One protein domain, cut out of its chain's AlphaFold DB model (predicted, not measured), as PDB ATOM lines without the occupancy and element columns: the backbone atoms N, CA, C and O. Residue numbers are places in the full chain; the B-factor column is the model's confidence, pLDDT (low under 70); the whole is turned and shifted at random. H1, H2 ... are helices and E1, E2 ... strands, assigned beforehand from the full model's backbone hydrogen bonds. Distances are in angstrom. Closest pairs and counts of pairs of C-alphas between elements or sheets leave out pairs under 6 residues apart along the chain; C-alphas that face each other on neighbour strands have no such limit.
ATOM      1  N   ILE A 394     380.786 243.720 180.179       89.19
ATOM      2  CA  ILE A 394     381.773 243.927 181.243       89.19
ATOM      3  C   ILE A 394     381.798 245.408 181.592       89.19
ATOM      4  O   ILE A 394     381.921 246.259 180.714       89.19
ATOM      5  N   ASN A 395     381.627 245.737 182.876       89.88
ATOM      6  CA  ASN A 395     381.474 247.121 183.344       89.88
ATOM      7  C   ASN A 395     380.411 247.918 182.552       89.88
ATOM      8  O   ASN A 395     380.571 249.105 182.275       89.88
ATOM      9  N   GLY A 396     379.321 247.247 182.160       87.31
ATOM     10  CA  GLY A 396     378.230 247.849 181.386       87.31
ATOM     11  C   GLY A 396     378.555 248.117 179.914       87.31
ATOM     12  O   GLY A 396     377.792 248.828 179.262       87.31
ATOM     13  N   VAL A 397     379.651 247.567 179.385       90.25
ATOM     14  CA  VAL A 397     380.049 247.708 177.979       90.25
ATOM     15  C   VAL A 397     379.971 246.366 177.263       90.25
ATOM     16  O   VAL A 397     380.474 245.368 177.775       90.25
ATOM     17  N   ASP A 398     379.340 246.365 176.088       90.31
ATOM     18  CA  ASP A 398     379.199 245.194 175.223       90.31
ATOM     19  C   ASP A 398     380.558 244.768 174.646       90.31
ATOM     20  O   ASP A 398     381.264 245.564 174.023       90.31
ATOM     21  N   MET A 399     380.920 243.509 174.841       91.19
ATOM     22  CA  MET A 399     382.162 242.883 174.397       91.19
ATOM     23  C   MET A 399     381.989 242.082 173.101       91.19
ATOM     24  O   MET A 399     382.979 241.576 172.568       91.19
ATOM     25  N   TYR A 400     380.764 241.978 172.572       91.00
ATOM     26  CA  TYR A 400     380.469 241.277 171.327       91.00
ATOM     27  C   TYR A 400     381.271 241.852 170.160       91.00
ATOM     28  O   TYR A 400     381.292 243.060 169.933       91.00
ATOM     29  N   CYS A 401     381.950 240.978 169.414       91.62
ATOM     30  CA  CYS A 401     382.967 241.378 168.440       91.62
ATOM     31  C   CYS A 401     382.758 240.828 167.022       91.62
ATOM     32  O   CYS A 401     383.597 241.055 166.146       91.62
ATOM     33  N   PHE A 402     381.657 240.120 166.757       90.25
ATOM     34  CA  PHE A 402     381.399 239.596 165.415       90.25
ATOM     35  C   PHE A 402     380.844 240.645 164.463       90.25
ATOM     36  O   PHE A 402     381.113 240.547 163.265       90.25
ATOM     37  N   ASP A 403     380.130 241.653 164.957       85.94
ATOM     38  CA  ASP A 403     379.454 242.634 164.115       85.94
ATOM     39  C   ASP A 403     379.838 244.056 164.524       85.94
ATOM     40  O   ASP A 403     379.432 244.551 165.566       85.94
ATOM     41  N   PHE A 404     380.640 244.703 163.677       90.19
ATOM     42  CA  PHE A 404     380.913 246.137 163.721       90.19
ATOM     43  C   PHE A 404     381.196 246.641 162.303       90.19
ATOM     44  O   PHE A 404     381.769 245.928 161.467       90.19
ATOM     45  N   ALA A 405     380.789 247.872 162.023       87.50
ATOM     46  CA  ALA A 405     381.115 248.599 160.808       87.50
ATOM     47  C   ALA A 405     382.209 249.638 161.073       87.50
ATOM     48  O   ALA A 405     382.434 250.073 162.195       87.50
ATOM     49  N   HIS A 406     382.865 250.096 160.004       89.44
ATOM     50  CA  HIS A 406     383.845 251.185 160.078       89.44
ATOM     51  C   HIS A 406     383.288 252.439 160.778       89.44
ATOM     52  O   HIS A 406     384.015 253.108 161.499       89.44
ATOM     53  N   SER A 407     382.003 252.740 160.564       90.56
ATOM     54  CA  SER A 407     381.308 253.892 161.149       90.56
ATOM     55  C   SER A 407     381.123 253.816 162.658       90.56
ATOM     56  O   SER A 407     380.844 254.844 163.269       90.56
ATOM     57  N   ASP A 408     381.235 252.621 163.231       86.88
ATOM     58  CA  ASP A 408     380.939 252.382 164.642       86.88
ATOM     59  C   ASP A 408     382.186 252.639 165.504       86.88
ATOM     60  O   ASP A 408     382.083 252.888 166.698       86.88
ATOM     61  N   CYS A 409     383.365 252.668 164.875       93.00
ATOM     62  CA  CYS A 409     384.655 252.719 165.543       93.00
ATOM     63  C   CYS A 409     385.220 254.143 165.618       93.00
ATOM     64  O   CYS A 409     385.238 254.877 164.628       93.00
ATOM     65  N   ASN A 410     385.807 254.505 166.761       91.75
ATOM     66  CA  ASN A 410     386.682 255.676 166.859       91.75
ATOM     67  C   ASN A 410     387.997 255.459 166.101       91.75
ATOM     68  O   ASN A 410     388.513 256.383 165.477       91.75
ATOM     69  N   TYR A 411     388.507 254.228 166.122       90.94
ATOM     70  CA  TYR A 411     389.631 253.792 165.306       90.94
ATOM     71  C   TYR A 411     389.311 252.447 164.663       90.94
ATOM     72  O   TYR A 411     388.860 251.515 165.323       90.94
ATOM     73  N   PHE A 412     389.564 252.328 163.364       93.56
ATOM     74  CA  PHE A 412     389.340 251.094 162.626       93.56
ATOM     75  C   PHE A 412     390.557 250.746 161.795       93.56
ATOM     76  O   PHE A 412     391.105 251.585 161.076       93.56
ATOM     77  N   LYS A 413     390.913 249.464 161.812       93.19
ATOM     78  CA  LYS A 413     391.994 248.955 160.987       93.19
ATOM     79  C   LYS A 413     391.660 247.625 160.362       93.19
ATOM     80  O   LYS A 413     391.394 246.650 161.052       93.19
ATOM     81  N   LYS A 414     391.762 247.562 159.039       93.19
ATOM     82  CA  LYS A 414     391.737 246.296 158.314       93.19
ATOM     83  C   LYS A 414     393.156 245.754 158.167       93.19
ATOM     84  O   LYS A 414     394.032 246.457 157.664       93.19
ATOM     85  N   LEU A 415     393.338 244.512 158.589       91.75
ATOM     86  CA  LEU A 415     394.552 243.722 158.430       91.75
ATOM     87  C   LEU A 415     394.331 242.655 157.345       91.75
ATOM     88  O   LEU A 415     393.353 242.706 156.590       91.75
ATOM     89  N   THR A 416     395.250 241.700 157.248       89.12
ATOM     90  CA  THR A 416     395.244 240.659 156.213       89.12
ATOM     91  C   THR A 416     394.018 239.753 156.323       89.12
ATOM     92  O   THR A 416     393.327 239.519 155.329       89.12
ATOM     93  N   VAL A 417     393.723 239.259 157.526       91.19
ATOM     94  CA  VAL A 417     392.570 238.384 157.807       91.19
ATOM     95  C   VAL A 417     391.714 238.874 158.974       91.19
ATOM     96  O   VAL A 417     390.604 238.360 159.157       91.19
ATOM     97  N   SER A 418     392.188 239.875 159.716       94.50
ATOM     98  CA  SER A 418     391.455 240.511 160.807       94.50
ATOM     99  C   SER A 418     391.007 241.938 160.500       94.50
ATOM    100  O   SER A 418     391.474 242.614 159.583       94.50
ATOM    101  N   SER A 419     390.047 242.420 161.276       95.19
ATOM    102  CA  SER A 419     389.692 243.833 161.376       95.19
ATOM    103  C   SER A 419     389.638 244.210 162.847       95.19
ATOM    104  O   SER A 419     389.114 243.445 163.650       95.19
ATOM    105  N   ILE A 420     390.197 245.365 163.182       95.75
ATOM    106  CA  ILE A 420     390.207 245.954 164.515       95.75
ATOM    107  C   ILE A 420     389.223 247.115 164.504       95.75
ATOM    108  O   ILE A 420     389.259 247.951 163.601       95.75
ATOM    109  N   CYS A 421     388.386 247.172 165.523       95.44
ATOM    110  CA  CYS A 421     387.564 248.314 165.873       95.44
ATOM    111  C   CYS A 421     387.914 248.715 167.297       95.44
ATOM    112  O   CYS A 421     387.926 247.861 168.178       95.44
ATOM    113  N   GLN A 422     388.220 249.983 167.520       94.56
ATOM    114  CA  GLN A 422     388.365 250.553 168.846       94.56
ATOM    115  C   GLN A 422     387.296 251.616 169.045       94.56
ATOM    116  O   GLN A 422     387.100 252.485 168.194       94.56
ATOM    117  N   GLU A 423     386.634 251.541 170.187       93.81
ATOM    118  CA  GLU A 423     385.641 252.501 170.647       93.81
ATOM    119  C   GLU A 423     386.010 252.998 172.042       93.81
ATOM    120  O   GLU A 423     386.627 252.278 172.831       93.81
ATOM    121  N   ASN A 424     385.649 254.238 172.351       92.06
ATOM    122  CA  ASN A 424     385.687 254.772 173.700       92.06
ATOM    123  C   ASN A 424     384.252 254.847 174.232       92.06
ATOM    124  O   ASN A 424     383.418 255.577 173.696       92.06
ATOM    125  N   VAL A 425     383.959 254.066 175.269       88.38
ATOM    126  CA  VAL A 425     382.622 253.948 175.859       88.38
ATOM    127  C   VAL A 425     382.770 254.030 177.370       88.38
ATOM    128  O   VAL A 425     383.549 253.278 177.932       88.38
ATOM    129  N   ASN A 426     382.027 254.915 178.042       83.06
ATOM    130  CA  ASN A 426     382.004 255.014 179.513       83.06
ATOM    131  C   ASN A 426     383.404 255.064 180.168       83.06
ATOM    132  O   ASN A 426     383.668 254.338 181.126       83.06
ATOM    133  N   ASP A 427     384.304 255.898 179.636       83.50
ATOM    134  CA  ASP A 427     385.690 256.069 180.112       83.50
ATOM    135  C   ASP A 427     386.589 254.820 180.003       83.50
ATOM    136  O   ASP A 427     387.654 254.760 180.626       83.50
ATOM    137  N   VAL A 428     386.203 253.835 179.185       92.00
ATOM    138  CA  VAL A 428     387.042 252.683 178.823       92.00
ATOM    139  C   VAL A 428     387.253 252.608 177.318       92.00
ATOM    140  O   VAL A 428     386.406 253.030 176.529       92.00
ATOM    141  N   ASN A 429     388.391 252.050 176.911       93.69
ATOM    142  CA  ASN A 429     388.629 251.712 175.514       93.69
ATOM    143  C   ASN A 429     388.220 250.258 175.290       93.69
ATOM    144  O   ASN A 429     388.661 249.374 176.020       93.69
ATOM    145  N   VAL A 430     387.406 249.994 174.274       94.44
ATOM    146  CA  VAL A 430     387.039 248.635 173.873       94.44
ATOM    147  C   VAL A 430     387.596 248.349 172.497       94.44
ATOM    148  O   VAL A 430     387.304 249.070 171.548       94.44
ATOM    149  N   TYR A 431     388.386 247.287 172.400       95.06
ATOM    150  CA  TYR A 431     388.911 246.755 171.153       95.06
ATOM    151  C   TYR A 431     388.117 245.512 170.767       95.06
ATOM    152  O   TYR A 431     388.001 244.574 171.550       95.06
ATOM    153  N   ARG A 432     387.601 245.477 169.543       95.06
ATOM    154  CA  ARG A 432     386.961 244.311 168.934       95.06
ATOM    155  C   ARG A 432     387.785 243.889 167.738       95.06
ATOM    156  O   ARG A 432     387.995 244.672 166.811       95.06
ATOM    157  N   ILE A 433     388.260 242.652 167.757       95.62
ATOM    158  CA  ILE A 433     389.101 242.102 166.704       95.62
ATOM    159  C   ILE A 433     388.361 240.937 166.078       95.62
ATOM    160  O   ILE A 433     388.254 239.870 166.671       95.62
ATOM    161  N   LYS A 434     387.847 241.142 164.870       94.88
ATOM    162  CA  LYS A 434     387.161 240.106 164.098       94.88
ATOM    163  C   LYS A 434     388.138 239.469 163.135       94.88
ATOM    164  O   LYS A 434     388.681 240.171 162.286       94.88
ATOM    165  N   ARG A 435     388.283 238.146 163.184       93.56
ATOM    166  CA  ARG A 435     389.109 237.373 162.253       93.56
ATOM    167  C   ARG A 435     388.264 236.461 161.376       93.56
ATOM    168  O   ARG A 435     387.242 235.925 161.804       93.56
ATOM    169  N   ARG A 436     388.679 236.266 160.119       89.75
ATOM    170  CA  ARG A 436     388.026 235.322 159.201       89.75
ATOM    171  C   ARG A 436     389.032 234.530 158.372       89.75
ATOM    172  O   ARG A 436     389.672 235.072 157.478       89.75
ATOM    173  N   ILE A 437     389.100 233.217 158.596       88.00
ATOM    174  CA  ILE A 437     390.004 232.304 157.880       88.00
ATOM    175  C   ILE A 437     389.194 231.152 157.284       88.00
ATOM    176  O   ILE A 437     388.476 230.447 157.989       88.00
ATOM    177  N   LYS A 438     389.309 230.942 155.963       87.06
ATOM    178  CA  LYS A 438     388.653 229.834 155.229       87.06
ATOM    179  C   LYS A 438     387.155 229.674 155.559       87.06
ATOM    180  O   LYS A 438     386.649 228.564 155.692       87.06
ATOM    181  N   GLY A 439     386.448 230.795 155.702       82.25
ATOM    182  CA  GLY A 439     385.007 230.823 155.975       82.25
ATOM    183  C   GLY A 439     384.610 230.665 157.445       82.25
ATOM    184  O   GLY A 439     383.443 230.891 157.743       82.25
ATOM    185  N   LYS A 440     385.547 230.360 158.349       87.38
ATOM    186  CA  LYS A 440     385.326 230.399 159.801       87.38
ATOM    187  C   LYS A 440     385.639 231.791 160.335       87.38
ATOM    188  O   LYS A 440     386.633 232.390 159.917       87.38
ATOM    189  N   SER A 441     384.785 232.289 161.216       89.44
ATOM    190  CA  SER A 441     384.991 233.543 161.926       89.44
ATOM    191  C   SER A 441     385.255 233.249 163.389       89.44
ATOM    192  O   SER A 441     384.679 232.317 163.920       89.44
ATOM    193  N   SER A 442     386.124 234.047 163.983       92.31
ATOM    194  CA  SER A 442     386.391 234.099 165.415       92.31
ATOM    195  C   SER A 442     386.577 235.573 165.761       92.31
ATOM    196  O   SER A 442     386.874 236.385 164.869       92.31
ATOM    197  N   CYS A 443     386.393 235.959 167.014       94.06
ATOM    198  CA  CYS A 443     386.692 237.317 167.429       94.06
ATOM    199  C   CYS A 443     387.159 237.403 168.881       94.06
ATOM    200  O   CYS A 443     386.904 236.510 169.681       94.06
ATOM    201  N   VAL A 444     387.857 238.488 169.208       94.25
ATOM    202  CA  VAL A 444     388.255 238.816 170.580       94.25
ATOM    203  C   VAL A 444     387.770 240.222 170.913       94.25
ATOM    204  O   VAL A 444     388.023 241.164 170.158       94.25
ATOM    205  N   GLY A 445     387.071 240.356 172.036       94.38
ATOM    206  CA  GLY A 445     386.740 241.630 172.662       94.38
ATOM    207  C   GLY A 445     387.698 241.908 173.819       94.38
ATOM    208  O   GLY A 445     387.915 241.034 174.653       94.38
ATOM    209  N   ILE A 446     388.262 243.114 173.893       94.44
ATOM    210  CA  ILE A 446     389.169 243.540 174.967       94.44
ATOM    211  C   ILE A 446     388.711 244.880 175.528       94.44
ATOM    212  O   ILE A 446     388.660 245.869 174.804       94.44
ATOM    213  N   GLN A 447     388.415 244.923 176.823       94.06
ATOM    214  CA  GLN A 447     388.179 246.166 177.546       94.06
ATOM    215  C   GLN A 447     389.485 246.599 178.205       94.06
ATOM    216  O   GLN A 447     389.998 245.897 179.071       94.06
ATOM    217  N   GLU A 448     390.014 247.747 177.802       94.62
ATOM    218  CA  GLU A 448     391.152 248.417 178.421       94.62
ATOM    219  C   GLU A 448     390.653 249.484 179.402       94.62
ATOM    220  O   GLU A 448     389.927 250.414 179.031       94.62
ATOM    221  N   VAL A 449     391.119 249.388 180.645       94.44
ATOM    222  CA  VAL A 449     390.856 250.358 181.704       94.44
ATOM    223  C   VAL A 449     392.160 251.013 182.137       94.44
ATOM    224  O   VAL A 449     393.090 250.351 182.597       94.44
ATOM    225  N   SER A 450     392.211 252.337 182.013       92.94
ATOM    226  CA  SER A 450     393.348 253.182 182.406       92.94
ATOM    227  C   SER A 450     392.989 254.228 183.468       92.94
ATOM    228  O   SER A 450     393.859 254.961 183.933       92.94
ATOM    229  N   SER A 451     391.717 254.302 183.875       90.19
ATOM    230  CA  SER A 451     391.233 255.246 184.884       90.19
ATOM    231  C   SER A 451     391.221 254.636 186.289       90.19
ATOM    232  O   SER A 451     391.215 253.420 186.474       90.19
ATOM    233  N   THR A 452     391.178 255.500 187.303       88.06
ATOM    234  CA  THR A 452     391.030 255.122 188.720       88.06
ATOM    235  C   THR A 452     389.563 255.122 189.166       88.06
ATOM    236  O   THR A 452     389.273 255.385 190.332       88.06
ATOM    237  N   SER A 453     388.623 254.938 188.235       87.00
ATOM    238  CA  SER A 453     387.188 254.982 188.530       87.00
ATOM    239  C   SER A 453     386.772 253.794 189.397       87.00
ATOM    240  O   SER A 453     386.981 252.645 189.017       87.00
ATOM    241  N   GLU A 454     386.122 254.061 190.532       83.88
ATOM    242  CA  GLU A 454     385.628 253.019 191.447       83.88
ATOM    243  C   GLU A 454     384.471 252.193 190.855       83.88
ATOM    244  O   GLU A 454     384.173 251.104 191.340       83.88
ATOM    245  N   ASN A 455     383.832 252.687 189.788       86.88
ATOM    246  CA  ASN A 455     382.747 251.984 189.098       86.88
ATOM    247  C   ASN A 455     383.251 250.882 188.154       86.88
ATOM    248  O   ASN A 455     382.459 250.052 187.712       86.88
ATOM    249  N   LEU A 456     384.546 250.885 187.820       90.00
ATOM    250  CA  LEU A 456     385.160 249.891 186.946       90.00
ATOM    251  C   LEU A 456     385.787 248.806 187.811       90.00
ATOM    252  O   LEU A 456     386.839 248.997 188.420       90.00
ATOM    253  N   THR A 457     385.121 247.660 187.877       90.31
ATOM    254  CA  THR A 457     385.492 246.573 188.784       90.31
ATOM    255  C   THR A 457     386.046 245.377 188.023       90.31
ATOM    256  O   THR A 457     385.777 245.182 186.836       90.31
ATOM    257  N   ASN A 458     386.842 244.565 188.714       90.44
ATOM    258  CA  ASN A 458     387.295 243.274 188.216       90.44
ATOM    259  C   ASN A 458     387.298 242.231 189.338       90.44
ATOM    260  O   ASN A 458     387.229 242.558 190.525       90.44
ATOM    261  N   SER A 459     387.386 240.959 188.956       88.25
ATOM    262  CA  SER A 459     387.245 239.823 189.872       88.25
ATOM    263  C   SER A 459     388.398 239.652 190.867       88.25
ATOM    264  O   SER A 459     388.262 238.871 191.806       88.25
ATOM    265  N   VAL A 460     389.518 240.360 190.684       88.44
ATOM    266  CA  VAL A 460     390.741 240.179 191.486       88.44
ATOM    267  C   VAL A 460     391.058 241.359 192.402       88.44
ATOM    268  O   VAL A 460     391.966 241.256 193.226       88.44
ATOM    269  N   GLY A 461     390.311 242.465 192.293       90.62
ATOM    270  CA  GLY A 461     390.436 243.632 193.169       90.62
ATOM    271  C   GLY A 461     391.767 244.381 193.040       90.62
ATOM    272  O   GLY A 461     392.238 244.955 194.026       90.62
ATOM    273  N   ILE A 462     392.388 244.339 191.858       91.94
ATOM    274  CA  ILE A 462     393.632 245.051 191.526       91.94
ATOM    275  C   ILE A 462     393.314 246.114 190.479       91.94
ATOM    276  O   ILE A 462     392.687 245.806 189.467       91.94
ATOM    277  N   TYR A 463     393.744 247.349 190.709       95.12
ATOM    278  CA  TYR A 463     393.337 248.512 189.924       95.12
ATOM    279  C   TYR A 463     394.522 249.396 189.539       95.12
ATOM    280  O   TYR A 463     395.651 249.198 189.983       95.12
ATOM    281  N   VAL A 464     394.257 250.390 188.691       95.44
ATOM    282  CA  VAL A 464     395.245 251.409 188.323       95.44
ATOM    283  C   VAL A 464     395.779 252.098 189.586       95.44
ATOM    284  O   VAL A 464     395.013 252.411 190.495       95.44
ATOM    285  N   ASN A 465     397.091 252.340 189.619       96.06
ATOM    286  CA  ASN A 465     397.907 252.811 190.746       96.06
ATOM    287  C   ASN A 465     398.205 251.788 191.855       96.06
ATOM    288  O   ASN A 465     398.972 252.115 192.765       96.06
ATOM    289  N   ASP A 466     397.687 250.559 191.790       95.75
ATOM    290  CA  ASP A 466     398.151 249.513 192.702       95.75
ATOM    291  C   ASP A 466     399.603 249.103 192.378       95.75
ATOM    292  O   ASP A 466     400.003 249.073 191.209       95.75
ATOM    293  N   PRO A 467     400.415 248.741 193.388       95.50
ATOM    294  CA  PRO A 467     401.749 248.197 193.156       95.50
ATOM    295  C   PRO A 467     401.669 246.785 192.561       95.50
ATOM    296  O   PRO A 467     400.827 245.974 192.957       95.50
ATOM    297  N   SER A 468     402.607 246.437 191.679       88.69
ATOM    298  CA  SER A 468     402.693 245.101 191.072       88.69
ATOM    299  C   SER A 468     402.901 243.984 192.101       88.69
ATOM    300  O   SER A 468     402.482 242.848 191.872       88.69
ATOM    301  N   SER A 469     403.465 244.299 193.274       86.06
ATOM    302  CA  SER A 469     403.602 243.348 194.383       86.06
ATOM    303  C   SER A 469     402.255 242.781 194.833       86.06
ATOM    304  O   SER A 469     402.181 241.606 195.173       86.06
ATOM    305  N   LYS A 470     401.162 243.551 194.733       91.88
ATOM    306  CA  LYS A 470     399.806 243.079 195.051       91.88
ATOM    307  C   LYS A 470     399.373 241.921 194.147       91.88
ATOM    308  O   LYS A 470     398.632 241.048 194.594       91.88
ATOM    309  N   ILE A 471     399.842 241.886 192.898       85.12
ATOM    310  CA  ILE A 471     399.601 240.770 191.977       85.12
ATOM    311  C   ILE A 471     400.465 239.578 192.406       85.12
ATOM    312  O   ILE A 471     399.940 238.497 192.672       85.12
ATOM    313  N   LEU A 472     401.775 239.801 192.542       76.56
ATOM    314  CA  LEU A 472     402.773 238.760 192.821       76.56
ATOM    315  C   LEU A 472     402.591 238.072 194.189       76.56
ATOM    316  O   LEU A 472     402.944 236.905 194.346       76.56
ATOM    317  N   GLU A 473     402.051 238.775 195.185       79.56
ATOM    318  CA  GLU A 473     401.807 238.242 196.532       79.56
ATOM    319  C   GLU A 473     400.528 237.398 196.614       79.56
ATOM    320  O   GLU A 473     400.487 236.407 197.350       79.56
ATOM    321  N   ASN A 474     399.490 237.768 195.856       77.06
ATOM    322  CA  ASN A 474     398.165 237.145 195.943       77.06
ATOM    323  C   ASN A 474     397.943 236.046 194.901       77.06
ATOM    324  O   ASN A 474     397.148 235.133 195.133       77.06
ATOM    325  N   TYR A 475     398.659 236.096 193.778       77.06
ATOM    326  CA  TYR A 475     398.491 235.155 192.680       77.06
ATOM    327  C   TYR A 475     399.793 234.423 192.412       77.06
ATOM    328  O   TYR A 475     400.836 235.007 192.148       77.06
ATOM    329  N   LYS A 476     399.718 233.095 192.470       65.81
ATOM    330  CA  LYS A 476     400.851 232.234 192.123       65.81
ATOM    331  C   LYS A 476     400.849 231.845 190.657       65.81
ATOM    332  O   LYS A 476     401.893 231.415 190.198       65.81
ATOM    333  N   HIS A 477     399.704 231.997 189.980       69.62
ATOM    334  CA  HIS A 477     399.413 231.596 188.603       69.62
ATOM    335  C   HIS A 477     399.461 232.782 187.625       69.62
ATOM    336  O   HIS A 477     398.425 233.202 187.134       69.62
ATOM    337  N   ILE A 478     400.641 233.374 187.404       69.00
ATOM    338  CA  ILE A 478     400.845 234.561 186.563       69.00
ATOM    339  C   ILE A 478     401.748 234.248 185.358       69.00
ATOM    340  O   ILE A 478     402.753 233.545 185.494       69.00
ATOM    341  N   ARG A 479     401.395 234.805 184.196       74.12
ATOM    342  CA  ARG A 479     402.253 234.970 183.015       74.12
ATOM    343  C   ARG A 479     402.784 236.398 182.967       74.12
ATOM    344  O   ARG A 479     401.992 237.328 183.059       74.12
ATOM    345  N   ILE A 480     404.085 236.568 182.778       72.31
ATOM    346  CA  ILE A 480     404.769 237.862 182.763       72.31
ATOM    347  C   ILE A 480     405.474 238.052 181.415       72.31
ATOM    348  O   ILE A 480     406.220 237.185 180.963       72.31
ATOM    349  N   ILE A 481     405.226 239.191 180.772       71.50
ATOM    350  CA  ILE A 481     405.836 239.606 179.503       71.50
ATOM    351  C   ILE A 481     406.517 240.948 179.717       71.50
ATOM    352  O   ILE A 481     405.833 241.933 179.979       71.50
ATOM    353  N   ASP A 482     407.832 241.000 179.560       68.38
ATOM    354  CA  ASP A 482     408.586 242.250 179.632       68.38
ATOM    355  C   ASP A 482     408.808 242.834 178.232       68.38
ATOM    356  O   ASP A 482     409.178 242.119 177.301       68.38
ATOM    357  N   SER A 483     408.598 244.142 178.098       64.31
ATOM    358  CA  SER A 483     408.828 244.928 176.885       64.31
ATOM    359  C   SER A 483     409.445 246.274 177.264       64.31
ATOM    360  O   SER A 483     408.749 247.149 177.765       64.31
ATOM    361  N   VAL A 484     410.757 246.433 177.054       65.06
ATOM    362  CA  VAL A 484     411.591 247.615 177.378       65.06
ATOM    363  C   VAL A 484     411.360 248.222 178.778       65.06
ATOM    364  O   VAL A 484     412.164 247.996 179.678       65.06
ATOM    365  N   ASN A 485     410.300 249.017 178.959       67.88
ATOM    366  CA  ASN A 485     409.912 249.725 180.187       67.88
ATOM    367  C   ASN A 485     408.508 249.353 180.711       67.88
ATOM    368  O   ASN A 485     407.991 249.985 181.633       67.88
ATOM    369  N   LYS A 486     407.875 248.355 180.100       78.56
ATOM    370  CA  LYS A 486     406.535 247.860 180.390       78.56
ATOM    371  C   LYS A 486     406.610 246.381 180.743       78.56
ATOM    372  O   LYS A 486     407.332 245.621 180.104       78.56
ATOM    373  N   THR A 487     405.780 245.960 181.683       82.44
ATOM    374  CA  THR A 487     405.577 244.547 182.002       82.44
ATOM    375  C   THR A 487     404.089 244.236 181.940       82.44
ATOM    376  O   THR A 487     403.290 244.906 182.588       82.44
ATOM    377  N   TYR A 488     403.694 243.215 181.185       86.06
ATOM    378  CA  TYR A 488     402.332 242.689 181.194       86.06
ATOM    379  C   TYR A 488     402.269 241.474 182.113       86.06
ATOM    380  O   TYR A 488     402.973 240.495 181.877       86.06
ATOM    381  N   MET A 489     401.413 241.510 183.131       85.88
ATOM    382  CA  MET A 489     401.152 240.380 184.026       85.88
ATOM    383  C   MET A 489     399.726 239.874 183.831       85.88
ATOM    384  O   MET A 489     398.778 240.603 184.095       85.88
ATOM    385  N   THR A 490     399.557 238.629 183.403       85.19
ATOM    386  CA  THR A 490     398.250 237.979 183.235       85.19
ATOM    387  C   THR A 490     398.045 236.934 184.309       85.19
ATOM    388  O   THR A 490     398.890 236.056 184.473       85.19
ATOM    389  N   ILE A 491     396.923 236.995 185.023       82.19
ATOM    390  CA  ILE A 491     396.562 235.967 186.003       82.19
ATOM    391  C   ILE A 491     395.876 234.827 185.244       82.19
ATOM    392  O   ILE A 491     394.759 234.977 184.753       82.19
ATOM    393  N   LEU A 492     396.545 233.682 185.134       73.62
ATOM    394  CA  LEU A 492     396.025 232.517 184.421       73.62
ATOM    395  C   LEU A 492     394.731 232.000 185.063       73.62
ATOM    396  O   LEU A 492     394.550 232.066 186.279       73.62
ATOM    397  N   GLY A 493     393.821 231.505 184.225       71.38
ATOM    398  CA  GLY A 493     392.463 231.124 184.628       71.38
ATOM    399  C   GLY A 493     391.505 232.312 184.781       71.38
ATOM    400  O   GLY A 493     390.298 232.118 184.918       71.38
ATOM    401  N   THR A 494     392.017 233.542 184.700       79.88
ATOM    402  CA  THR A 494     391.213 234.759 184.577       79.88
ATOM    403  C   THR A 494     391.373 235.353 183.180       79.88
ATOM    404  O   THR A 494     392.323 235.039 182.470       79.88
ATOM    405  N   ASN A 495     390.470 236.260 182.819       87.44
ATOM    406  CA  ASN A 495     390.558 237.059 181.595       87.44
ATOM    407  C   ASN A 495     391.319 238.372 181.806       87.44
ATOM    408  O   ASN A 495     391.120 239.320 181.055       87.44
ATOM    409  N   LEU A 496     392.130 238.464 182.870       91.19
ATOM    410  CA  LEU A 496     392.730 239.714 183.317       91.19
ATOM    411  C   LEU A 496     394.230 239.776 183.059       91.19
ATOM    412  O   LEU A 496     395.009 238.956 183.558       91.19
ATOM    413  N   THR A 497     394.620 240.842 182.369       92.50
ATOM    414  CA  THR A 497     396.010 241.245 182.144       92.50
ATOM    415  C   THR A 497     396.238 242.634 182.730       92.50
ATOM    416  O   THR A 497     395.397 243.514 182.602       92.50
ATOM    417  N   PHE A 498     397.395 242.869 183.334       93.62
ATOM    418  CA  PHE A 498     397.788 244.143 183.932       93.62
ATOM    419  C   PHE A 498     399.018 244.678 183.215       93.62
ATOM    420  O   PHE A 498     400.009 243.964 183.103       93.62
ATOM    421  N   LEU A 499     398.970 245.928 182.754       92.56
ATOM    422  CA  LEU A 499     400.154 246.641 182.288       92.56
ATOM    423  C   LEU A 499     400.779 247.386 183.463       92.56
ATOM    424  O   LEU A 499     400.128 248.205 184.114       92.56
ATOM    425  N   ILE A 500     402.058 247.124 183.681       91.38
ATOM    426  CA  ILE A 500     402.864 247.679 184.755       91.38
ATOM    427  C   ILE A 500     403.975 248.524 184.152       91.38
ATOM    428  O   ILE A 500     404.665 248.090 183.230       91.38
ATOM    429  N   VAL A 501     404.158 249.717 184.702       88.88
ATOM    430  CA  VAL A 501     405.276 250.614 184.400       88.88
ATOM    431  C   VAL A 501     405.867 251.044 185.733       88.88
ATOM    432  O   VAL A 501     405.127 251.386 186.653       88.88
ATOM    433  N   ASP A 502     407.189 250.942 185.870       88.75
ATOM    434  CA  ASP A 502     407.917 251.278 187.103       88.75
ATOM    435  C   ASP A 502     407.348 250.605 188.372       88.75
ATOM    436  O   ASP A 502     407.320 251.174 189.463       88.75
ATOM    437  N   GLY A 503     406.872 249.362 188.231       87.50
ATOM    438  CA  GLY A 503     406.312 248.576 189.334       87.50
ATOM    439  C   GLY A 503     404.889 248.961 189.753       87.50
ATOM    440  O   GLY A 503     404.393 248.430 190.746       87.50
ATOM    441  N   VAL A 504     404.214 249.836 189.006       95.06
ATOM    442  CA  VAL A 504     402.835 250.274 189.267       95.06
ATOM    443  C   VAL A 504     401.917 249.853 188.123       95.06
ATOM    444  O   VAL A 504     402.282 249.965 186.955       95.06
ATOM    445  N   VAL A 505     400.713 249.381 188.448       95.69
ATOM    446  CA  VAL A 505     399.667 249.083 187.463       95.69
ATOM    447  C   VAL A 505     399.184 250.392 186.839       95.69
ATOM    448  O   VAL A 505     398.573 251.217 187.513       95.69
ATOM    449  N   VAL A 506     399.428 250.576 185.545       95.19
ATOM    450  CA  VAL A 506     398.968 251.759 184.794       95.19
ATOM    451  C   VAL A 506     397.719 251.477 183.965       95.19
ATOM    452  O   VAL A 506     396.967 252.399 183.662       95.19
ATOM    453  N   LYS A 507     397.483 250.210 183.604       94.62
ATOM    454  CA  LYS A 507     396.259 249.751 182.939       94.62
ATOM    455  C   LYS A 507     395.940 248.317 183.335       94.62
ATOM    456  O   LYS A 507     396.840 247.554 183.687       94.62
ATOM    457  N   TRP A 508     394.685 247.927 183.183       94.56
ATOM    458  CA  TRP A 508     394.292 246.524 183.173       94.56
ATOM    459  C   TRP A 508     393.329 246.242 182.023       94.56
ATOM    460  O   TRP A 508     392.644 247.139 181.533       94.56
ATOM    461  N   TYR A 509     393.332 244.998 181.566       94.06
ATOM    462  CA  TYR A 509     392.591 244.527 180.407       94.06
ATOM    463  C   TYR A 509     391.718 243.353 180.811       94.06
ATOM    464  O   TYR A 509     392.176 242.493 181.564       94.06
ATOM    465  N   TYR A 510     390.505 243.302 180.272       93.25
ATOM    466  CA  TYR A 510     389.647 242.125 180.314       93.25
ATOM    467  C   TYR A 510     389.394 241.622 178.892       93.25
ATOM    468  O   TYR A 510     388.841 242.374 178.088       93.25
ATOM    469  N   SER A 511     389.795 240.388 178.567       91.62
ATOM    470  CA  SER A 511     389.659 239.813 177.219       91.62
ATOM    471  C   SER A 511     388.687 238.628 177.157       91.62
ATOM    472  O   SER A 511     388.719 237.742 178.003       91.62
ATOM    473  N   ILE A 512     387.823 238.589 176.140       89.69
ATOM    474  CA  ILE A 512     386.936 237.450 175.846       89.69
ATOM    475  C   ILE A 512     387.140 237.046 174.391       89.69
ATOM    476  O   ILE A 512     387.020 237.883 173.498       89.69
ATOM    477  N   GLU A 513     387.394 235.761 174.154       88.25
ATOM    478  CA  GLU A 513     387.386 235.164 172.818       88.25
ATOM    479  C   GLU A 513     386.042 234.489 172.535       88.25
ATOM    480  O   GLU A 513     385.449 233.855 173.408       88.25
ATOM    481  N   MET A 514     385.558 234.653 171.306       87.81
ATOM    482  CA  MET A 514     384.304 234.106 170.807       87.81
ATOM    483  C   MET A 514     384.569 233.393 169.473       87.81
ATOM    484  O   MET A 514     385.202 233.965 168.581       87.81
ATOM    485  N   ASP A 515     384.063 232.168 169.326       79.06
ATOM    486  CA  ASP A 515     384.280 231.283 168.166       79.06
ATOM    487  C   ASP A 515     382.984 230.876 167.452       79.06
ATOM    488  O   ASP A 515     381.949 230.689 168.137       79.06
TER     489      ASP A 515
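What this domain is: This is residues 394 to 515 of the 515 residues of an uncharacterized protein of Crocinitomicaceae bacterium (UniProt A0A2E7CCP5). One long antiparallel sheet of eight strands, twisted and curled like part of a barrel, is made of two four-strand meanders, E1 to E4 and E5 to E8, joined side by side where E4 meets E8. The small helix H1 sits beside the strands at the E5 to E8 end, and residues 394 to 410 run over one face of the E1 to E4 half. The printed part has 122 residues, with eight named strands and one named helix in the chain order E1 E2 E3 E4 H1 E5 E6 E7 E8; the sheet's order is E1 E2 E3 E4 E8 E7 E6 E5, and the class is mostly strand. The whole is compact, with a radius of gyration of the C-alphas of 15.3 A, and only just elongated, with spans of 44 by 29 by 27 A.

Where its parts are: Residues 394 to 410 hold no named element. E1, residues 411 to 414, begins with C-alpha 411 at (389.631, 253.792, 165.306). E2 is residues 418 to 425, 22.0 A long; E3 is residues 428 to 437, 29.4 A; E4 is residues 440 to 449, 30.1 A. H1, residues 469 to 474, begins with C-alpha 469 at (403.602, 243.348, 194.383). E5 is residues 478 to 483, E6 residues 486 to 491 and E7 residues 496 to 501. E8, residues 504 to 514, is 30.8 A long and ends with C-alpha 514 at (384.304, 234.106, 170.807).

How they stand to each other: E1 and E5 are the edge strands. The hairpin E1 and E2 has N 413 and O 420 at 2.9 A, within hydrogen-bond range. The hairpin E2 and E3 has N 421 and O 432 at 2.8 A, and the hairpin E3 and E4 has N 433 and O 444 at 2.8 A. E4 and E8 are antiparallel at 156 degrees, with N 445 and O 512 at 2.9 A. The hairpin E7 and E8 has N 499 and O 507 at 2.8 A, the hairpin E6 and E7 has N 489 and O 498 at 2.8 A, and the hairpin E5 and E6 has N 481 and O 488 at 2.8 A. H1 is on the sheet at a height of 5.7 A, over none of its strands. The closest C-alphas of H1 and E5 are those of Leu 472 and Ile 478, 7.8 A apart. In H1, 1 of 2 O i to N i+4 pairs is within hydrogen-bond range. E1 and E5 are apart.

The domain as a whole: The two C-alphas farthest apart, those of Gly 439 and Glu 473, are 44.5 A apart. From edge to edge the strands' lines turn by 91 degrees. The printed part has no cut. The link from E4 to H1, 19 residues, is long; the other links are tight. The mean pLDDT of the printed part is 88.0, and it is under 70 at residues 476 to 478 and 482 to 485.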